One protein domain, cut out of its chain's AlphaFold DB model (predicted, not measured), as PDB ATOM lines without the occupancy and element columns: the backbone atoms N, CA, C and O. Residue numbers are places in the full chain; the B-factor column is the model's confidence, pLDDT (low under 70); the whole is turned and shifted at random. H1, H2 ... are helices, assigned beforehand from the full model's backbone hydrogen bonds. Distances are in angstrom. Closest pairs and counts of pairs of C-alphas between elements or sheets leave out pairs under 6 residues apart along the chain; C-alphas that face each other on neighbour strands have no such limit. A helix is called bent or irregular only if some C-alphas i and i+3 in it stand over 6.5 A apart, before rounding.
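AT A GLANCE: This is residues 165 to 221 of the 290 residues of an uncharacterized protein of Planctomycetaceae bacterium (UniProt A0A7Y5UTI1). Three helices stand in a slightly bent row, with H3 in the middle, H1 on one side of it and H4 on the other, and the short helix H2 packs on H4 and near the beginning of H3. H3 and H4 fold back on each other as a hairpin, and the link from H1 to H2, residues 179 to 188, bridges from the H1 side of the row to the H4 side. The printed part has 57 residues with four named helices, in the order H1, H2, H3, H4, and no named strand; the class is all helix. The whole is compact, with a radius of gyration of the C-alphas of 10.3 A, and rounded, with spans of 26 by 22 by 19 A.

HOW THE PARTS SIT: Start at Ser 165, where H1, residues 165 to 178, begins. Look next at H3, residues 196 to 205: H1 and H3 touch, their closest C-alphas being those of Ala 171 and Gln 198, 4.6 A apart, and they run opposite ways at a steep tilt of 40 degrees. H1 is apart from H2, residues 189 to 194, and from H4, residues 207 to 221. H2 and H3 touch only at the corner by their link, and only just, with 3 pairs of C-alphas within 8 A; the closest are those of Ala 192 and Ala 199, 5.4 A apart. H2 and H4 touch, with the C-alphas of Leu 189 and Ala 216 closest at 4.7 A; they run the same way at a steep tilt of 69 degrees, only just short of about perpendicular. H3 and H4 form a helical hairpin: they touch and run opposite ways at a shallow tilt of 22 degrees, and their closest C-alphas, those of Ala 203 and Arg 210, are 4.3 A apart. H3 is the hub, touching three other helices. In H1, H2 and H3 every O i to N i+4 pair is within hydrogen-bond range; in H4 it is 9 of 11.

IN THESE COORDINATES: Find C-alpha 165 at (101.516, 124.077, 146.934); from there H1 runs 20.2 A to C-alpha 178 at (117.521, 111.751, 147.727). H2 measures 8.6 A from C-alpha 189 to C-alpha 194, and H3 14.3 A from C-alpha 196 to C-alpha 205. H4, the longest helix by residues, runs 21.4 A from C-alpha 207 to C-alpha 221 at (123.870, 129.763, 141.590). H4 is irregular: C-alphas 208 and 211 are 7.8 A apart, and its line is a rough one.

THE WHOLE: The two C-alphas farthest apart are those of Glu 177 and Asp 208, at 28.4 A. The printed part has no cut. The links H2 to H3 and H3 to H4 are tight, with 1 residue each; the link H1 to H2, 10 residues, is short. The mean pLDDT of the printed part is 93.8, and no printed residue is under 70.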
ATOM      1  N   SER A 165     102.007 125.411 147.309       96.88
ATOM      2  CA  SER A 165     101.516 124.077 146.934       96.88
ATOM      3  C   SER A 165     102.404 123.413 145.877       96.88
ATOM      4  O   SER A 165     102.731 122.234 145.984       96.88
ATOM      5  N   VAL A 166     102.859 124.177 144.881       95.31
ATOM      6  CA  VAL A 166     103.756 123.674 143.833       95.31
ATOM      7  C   VAL A 166     105.147 123.386 144.402       95.31
ATOM      8  O   VAL A 166     105.720 122.332 144.121       95.31
ATOM      9  N   LEU A 167     105.681 124.275 145.247       95.88
ATOM     10  CA  LEU A 167     106.964 124.059 145.926       95.88
ATOM     11  C   LEU A 167     106.937 122.823 146.837       95.88
ATOM     12  O   LEU A 167     107.922 122.092 146.883       95.88
ATOM     13  N   GLU A 168     105.827 122.555 147.529       95.75
ATOM     14  CA  GLU A 168     105.649 121.360 148.363       95.75
ATOM     15  C   GLU A 168     105.742 120.067 147.541       95.75
ATOM     16  O   GLU A 168     106.431 119.134 147.963       95.75
ATOM     17  N   VAL A 169     105.127 120.030 146.351       95.00
ATOM     18  CA  VAL A 169     105.207 118.889 145.420       95.00
ATOM     19  C   VAL A 169     106.646 118.659 144.953       95.00
ATOM     20  O   VAL A 169     107.154 117.539 145.048       95.00
ATOM     21  N   TRP A 170     107.335 119.708 144.497       95.25
ATOM     22  CA  TRP A 170     108.720 119.583 144.026       95.25
ATOM     23  C   TRP A 170     109.698 119.240 145.149       95.25
ATOM     24  O   TRP A 170     110.558 118.379 144.970       95.25
ATOM     25  N   ALA A 171     109.532 119.833 146.331       94.25
ATOM     26  CA  ALA A 171     110.325 119.488 147.502       94.25
ATOM     27  C   ALA A 171     110.070 118.037 147.947       94.25
ATOM     28  O   ALA A 171     111.004 117.344 148.342       94.25
ATOM     29  N   ALA A 172     108.831 117.537 147.864       93.06
ATOM     30  CA  ALA A 172     108.524 116.133 148.147       93.06
ATOM     31  C   ALA A 172     109.206 115.181 147.162       93.06
ATOM     32  O   ALA A 172     109.801 114.191 147.590       93.06
ATOM     33  N   ARG A 173     109.179 115.512 145.867       92.25
ATOM     34  CA  ARG A 173     109.884 114.753 144.834       92.25
ATOM     35  C   ARG A 173     111.391 114.723 145.086       92.25
ATOM     36  O   ARG A 173     111.971 113.644 145.153       92.25
ATOM     37  N   GLU A 174     112.001 115.880 145.320       91.88
ATOM     38  CA  GLU A 174     113.427 116.013 145.633       91.88
ATOM     39  C   GLU A 174     113.832 115.185 146.868       91.88
ATOM     40  O   GLU A 174     114.847 114.489 146.849       91.88
ATOM     41  N   ARG A 175     113.006 115.177 147.925       90.44
ATOM     42  CA  ARG A 175     113.214 114.306 149.096       90.44
ATOM     43  C   ARG A 175     113.117 112.822 148.737       90.44
ATOM     44  O   ARG A 175     113.936 112.042 149.208       90.44
ATOM     45  N   SER A 176     112.145 112.428 147.913       90.25
ATOM     46  CA  SER A 176     111.990 111.027 147.499       90.25
ATOM     47  C   SER A 176     113.180 110.517 146.676       90.25
ATOM     48  O   SER A 176     113.616 109.389 146.885       90.25
ATOM     49  N   GLU A 177     113.751 111.364 145.811       89.69
ATOM     50  CA  GLU A 177     114.916 111.038 144.977       89.69
ATOM     51  C   GLU A 177     116.204 110.930 145.811       89.69
ATOM     52  O   GLU A 177     117.054 110.083 145.544       89.69
ATOM     53  N   LEU A 178     116.343 111.755 146.854       87.12
ATOM     54  CA  LEU A 178     117.521 111.751 147.727       87.12
ATOM     55  C   LEU A 178     117.451 110.712 148.863       87.12
ATOM     56  O   LEU A 178     118.480 110.424 149.477       87.12
ATOM     57  N   GLY A 179     116.273 110.161 149.164       87.88
ATOM     58  CA  GLY A 179     116.055 109.241 150.283       87.88
ATOM     59  C   GLY A 179     115.886 109.950 151.634       87.88
ATOM     60  O   GLY A 179     115.494 111.113 151.708       87.88
ATOM     61  N   ALA A 180     116.155 109.238 152.736       75.94
ATOM     62  CA  ALA A 180     115.965 109.736 154.102       75.94
ATOM     63  C   ALA A 180     116.945 110.874 154.449       75.94
ATOM     64  O   ALA A 180     117.975 110.664 155.090       75.94
ATOM     65  N   HIS A 181     116.618 112.096 154.031       74.19
ATOM     66  CA  HIS A 181     117.353 113.297 154.399       74.19
ATOM     67  C   HIS A 181     116.630 114.105 155.470       74.19
ATOM     68  O   HIS A 181     115.418 114.314 155.374       74.19
ATOM     69  N   PRO A 182     117.365 114.611 156.479       75.75
ATOM     70  CA  PRO A 182     116.780 115.508 157.453       75.75
ATOM     71  C   PRO A 182     116.299 116.773 156.741       75.75
ATOM     72  O   PRO A 182     117.035 117.376 155.957       75.75
ATOM     73  N   ASN A 183     115.061 117.174 157.036       81.56
ATOM     74  CA  ASN A 183     114.512 118.440 156.569       81.56
ATOM     75  C   ASN A 183     115.445 119.569 157.042       81.56
ATOM     76  O   ASN A 183     115.677 119.695 158.250       81.56
ATOM     77  N   PRO A 184     116.051 120.347 156.132       85.81
ATOM     78  CA  PRO A 184     117.084 121.275 156.527       85.81
ATOM     79  C   PRO A 184     116.460 122.431 157.319       85.81
ATOM     80  O   PRO A 184     115.650 123.211 156.824       85.81
ATOM     81  N   THR A 185     116.848 122.538 158.589       89.00
ATOM     82  CA  THR A 185     116.297 123.519 159.537       89.00
ATOM     83  C   THR A 185     117.031 124.859 159.517       89.00
ATOM     84  O   THR A 185     116.565 125.828 160.116       89.00
ATOM     85  N   SER A 186     118.184 124.940 158.848       93.50
ATOM     86  CA  SER A 186     119.054 126.121 158.830       93.50
ATOM     87  C   SER A 186     119.523 126.455 157.410       93.50
ATOM     88  O   SER A 186     119.775 125.528 156.634       93.50
ATOM     89  N   PRO A 187     119.670 127.753 157.081       94.44
ATOM     90  CA  PRO A 187     120.068 128.213 155.756       94.44
ATOM     91  C   PRO A 187     121.552 127.934 155.496       94.44
ATOM     92  O   PRO A 187     122.416 128.788 155.676       94.44
ATOM     93  N   LYS A 188     121.866 126.699 155.102       96.44
ATOM     94  CA  LYS A 188     123.227 126.269 154.762       96.44
ATOM     95  C   LYS A 188     123.364 126.117 153.253       96.44
ATOM     96  O   LYS A 188     122.533 125.469 152.620       96.44
ATOM     97  N   LEU A 189     124.474 126.602 152.696       96.56
ATOM     98  CA  LEU A 189     124.805 126.455 151.272       96.56
ATOM     99  C   LEU A 189     124.766 124.990 150.803       96.56
ATOM    100  O   LEU A 189     124.227 124.690 149.742       96.56
ATOM    101  N   ALA A 190     125.277 124.056 151.612       94.31
ATOM    102  CA  ALA A 190     125.233 122.627 151.296       94.31
ATOM    103  C   ALA A 190     123.793 122.095 151.151       94.31
ATOM    104  O   ALA A 190     123.527 121.281 150.270       94.31
ATOM    105  N   ALA A 191     122.860 122.585 151.978       93.94
ATOM    106  CA  ALA A 191     121.449 122.225 151.878       93.94
ATOM    107  C   ALA A 191     120.805 122.847 150.632       93.94
ATOM    108  O   ALA A 191     120.132 122.137 149.897       93.94
ATOM    109  N   ALA A 192     121.070 124.128 150.347       95.69
ATOM    110  CA  ALA A 192     120.559 124.805 149.152       95.69
ATOM    111  C   ALA A 192     121.043 124.155 147.843       95.69
ATOM    112  O   ALA A 192     120.275 124.024 146.899       95.69
ATOM    113  N   ARG A 193     122.299 123.686 147.793       94.44
ATOM    114  CA  ARG A 193     122.850 122.965 146.631       94.44
ATOM    115  C   ARG A 193     122.211 121.600 146.416       94.44
ATOM    116  O   ARG A 193     121.968 121.212 145.276       94.44
ATOM    117  N   ARG A 194     122.019 120.855 147.505       92.00
ATOM    118  CA  ARG A 194     121.517 119.480 147.458       92.00
ATOM    119  C   ARG A 194     120.009 119.438 147.241       92.00
ATOM    120  O   ARG A 194     119.546 118.614 146.465       92.00
ATOM    121  N   CYS A 195     119.285 120.321 147.922       94.56
ATOM    122  CA  CYS A 195     117.832 120.350 147.978       94.56
ATOM    123  C   CYS A 195     117.276 121.764 147.690       94.56
ATOM    124  O   CYS A 195     116.704 122.394 148.592       94.56
ATOM    125  N   PRO A 196     117.505 122.339 146.493       96.06
ATOM    126  CA  PRO A 196     117.087 123.707 146.191       96.06
ATOM    127  C   PRO A 196     115.569 123.923 146.289       96.06
ATOM    128  O   PRO A 196     115.152 124.999 146.727       96.06
ATOM    129  N   TRP A 197     114.731 122.932 145.956       96.31
ATOM    130  CA  TRP A 197     113.274 123.076 146.090       96.31
ATOM    131  C   TRP A 197     112.848 123.156 147.555       96.31
ATOM    132  O   TRP A 197     112.095 124.057 147.934       96.31
ATOM    133  N   GLN A 198     113.386 122.275 148.402       95.81
ATOM    134  CA  GLN A 198     113.149 122.329 149.844       95.81
ATOM    135  C   GLN A 198     113.641 123.644 150.458       95.81
ATOM    136  O   GLN A 198     112.960 124.230 151.298       95.81
ATOM    137  N   ALA A 199     114.814 124.123 150.044       96.44
ATOM    138  CA  ALA A 199     115.366 125.386 150.522       96.44
ATOM    139  C   ALA A 199     114.492 126.590 150.121       96.44
ATOM    140  O   ALA A 199     114.284 127.483 150.944       96.44
ATOM    141  N   ARG A 200     113.914 126.599 148.910       96.88
ATOM    142  CA  ARG A 200     112.936 127.623 148.497       96.88
ATOM    143  C   ARG A 200     111.646 127.564 149.311       96.88
ATOM    144  O   ARG A 200     111.172 128.611 149.744       96.88
ATOM    145  N   LEU A 201     111.116 126.368 149.575       97.12
ATOM    146  CA  LEU A 201     109.954 126.203 150.455       97.12
ATOM    147  C   LEU A 201     110.250 126.730 151.870       97.12
ATOM    148  O   LEU A 201     109.465 127.493 152.425       97.12
ATOM    149  N   CYS A 202     111.427 126.417 152.424       96.69
ATOM    150  CA  CYS A 202     111.861 126.964 153.710       96.69
ATOM    151  C   CYS A 202     111.987 128.497 153.688       96.69
ATOM    152  O   CYS A 202     111.642 129.137 154.679       96.69
ATOM    153  N   ALA A 203     112.452 129.094 152.585       97.00
ATOM    154  CA  ALA A 203     112.511 130.550 152.433       97.00
ATOM    155  C   ALA A 203     111.117 131.202 152.460       97.00
ATOM    156  O   ALA A 203     110.980 132.324 152.947       97.00
ATOM    157  N   LEU A 204     110.099 130.503 151.946       96.56
ATOM    158  CA  LEU A 204     108.709 130.957 151.950       96.56
ATOM    159  C   LEU A 204     108.065 130.819 153.340       96.56
ATOM    160  O   LEU A 204     107.429 131.756 153.812       96.56
ATOM    161  N   ASP A 205     108.267 129.681 154.008       96.44
ATOM    162  CA  ASP A 205     107.601 129.357 155.279       96.44
ATOM    163  C   ASP A 205     108.271 129.971 156.519       96.44
ATOM    164  O   ASP A 205     107.631 130.146 157.557       96.44
ATOM    165  N   ARG A 206     109.575 130.271 156.455       95.56
ATOM    166  CA  ARG A 206     110.372 130.757 157.595       95.56
ATOM    167  C   ARG A 206     110.812 132.194 157.362       95.56
ATOM    168  O   ARG A 206     111.966 132.447 157.019       95.56
ATOM    169  N   LEU A 207     109.891 133.140 157.550       95.81
ATOM    170  CA  LEU A 207     110.151 134.566 157.313       95.81
ATOM    171  C   LEU A 207     111.345 135.105 158.123       95.81
ATOM    172  O   LEU A 207     112.119 135.898 157.593       95.81
ATOM    173  N   ASP A 208     111.558 134.608 159.347       96.75
ATOM    174  CA  ASP A 208     112.700 134.946 160.213       96.75
ATOM    175  C   ASP A 208     114.061 134.545 159.615       96.75
ATOM    176  O   ASP A 208     115.087 135.152 159.917       96.75
ATOM    177  N   ARG A 209     114.079 133.532 158.739       96.62
ATOM    178  CA  ARG A 209     115.288 132.990 158.091       96.62
ATOM    179  C   ARG A 209     115.295 133.170 156.580       96.62
ATOM    180  O   ARG A 209     116.231 132.707 155.926       96.62
ATOM    181  N   ARG A 210     114.285 133.838 156.016       97.12
ATOM    182  CA  ARG A 210     114.097 133.980 154.569       97.12
ATOM    183  C   ARG A 210     115.345 134.530 153.894       97.12
ATOM    184  O   ARG A 210     115.835 133.914 152.956       97.12
ATOM    185  N   LYS A 211     115.903 135.625 154.421       98.00
ATOM    186  CA  LYS A 211     117.120 136.249 153.880       98.00
ATOM    187  C   LYS A 211     118.285 135.257 153.793       98.00
ATOM    188  O   LYS A 211     118.912 135.144 152.748       98.00
ATOM    189  N   GLY A 212     118.530 134.487 154.856       98.19
ATOM    190  CA  GLY A 212     119.601 133.487 154.866       98.19
ATOM    191  C   GLY A 212     119.387 132.381 153.830       98.19
ATOM    192  O   GLY A 212     120.337 131.949 153.180       98.19
ATOM    193  N   TRP A 213     118.144 131.932 153.639       97.94
ATOM    194  CA  TRP A 213     117.827 130.939 152.611       97.94
ATOM    195  C   TRP A 213     118.036 131.474 151.195       97.94
ATOM    196  O   TRP A 213     118.631 130.774 150.376       97.94
ATOM    197  N   LEU A 214     117.590 132.702 150.917       98.25
ATOM    198  CA  LEU A 214     117.788 133.347 149.617       98.25
ATOM    199  C   LEU A 214     119.276 133.539 149.314       98.25
ATOM    200  O   LEU A 214     119.718 133.164 148.233       98.25
ATOM    201  N   GLN A 215     120.063 133.983 150.296       98.38
ATOM    202  CA  GLN A 215     121.516 134.093 150.169       98.38
ATOM    203  C   GLN A 215     122.176 132.739 149.867       98.38
ATOM    204  O   GLN A 215     123.002 132.633 148.962       98.38
ATOM    205  N   ALA A 216     121.798 131.670 150.580       98.31
ATOM    206  CA  ALA A 216     122.344 130.333 150.336       98.31
ATOM    207  C   ALA A 216     121.988 129.798 148.934       98.31
ATOM    208  O   ALA A 216     122.819 129.155 148.286       98.31
ATOM    209  N   LEU A 217     120.771 130.069 148.454       98.25
ATOM    210  CA  LEU A 217     120.320 129.716 147.105       98.25
ATOM    211  C   LEU A 217     121.074 130.518 146.039       98.25
ATOM    212  O   LEU A 217     121.625 129.922 145.116       98.25
ATOM    213  N   ALA A 218     121.171 131.839 146.188       98.50
ATOM    214  CA  ALA A 218     121.907 132.707 145.275       98.50
ATOM    215  C   ALA A 218     123.391 132.329 145.202       98.50
ATOM    216  O   ALA A 218     123.936 132.159 144.112       98.50
ATOM    217  N   GLN A 219     124.032 132.071 146.345       98.31
ATOM    218  CA  GLN A 219     125.415 131.597 146.376       98.31
ATOM    219  C   GLN A 219     125.573 130.250 145.655       98.31
ATOM    220  O   GLN A 219     126.550 130.048 144.943       98.31
ATOM    221  N   SER A 220     124.593 129.343 145.752       97.75
ATOM    222  CA  SER A 220     124.622 128.084 144.993       97.75
ATOM    223  C   SER A 220     124.559 128.292 143.471       97.75
ATOM    224  O   SER A 220     125.100 127.479 142.722       97.75
ATOM    225  N   VAL A 221     123.914 129.367 143.006       97.94
ATOM    226  CA  VAL A 221     123.870 129.763 141.590       97.94
ATOM    227  C   VAL A 221     125.213 130.362 141.181       97.94
ATOM    228  O   VAL A 221     125.799 129.899 140.204       97.94
TER     229      VAL A 221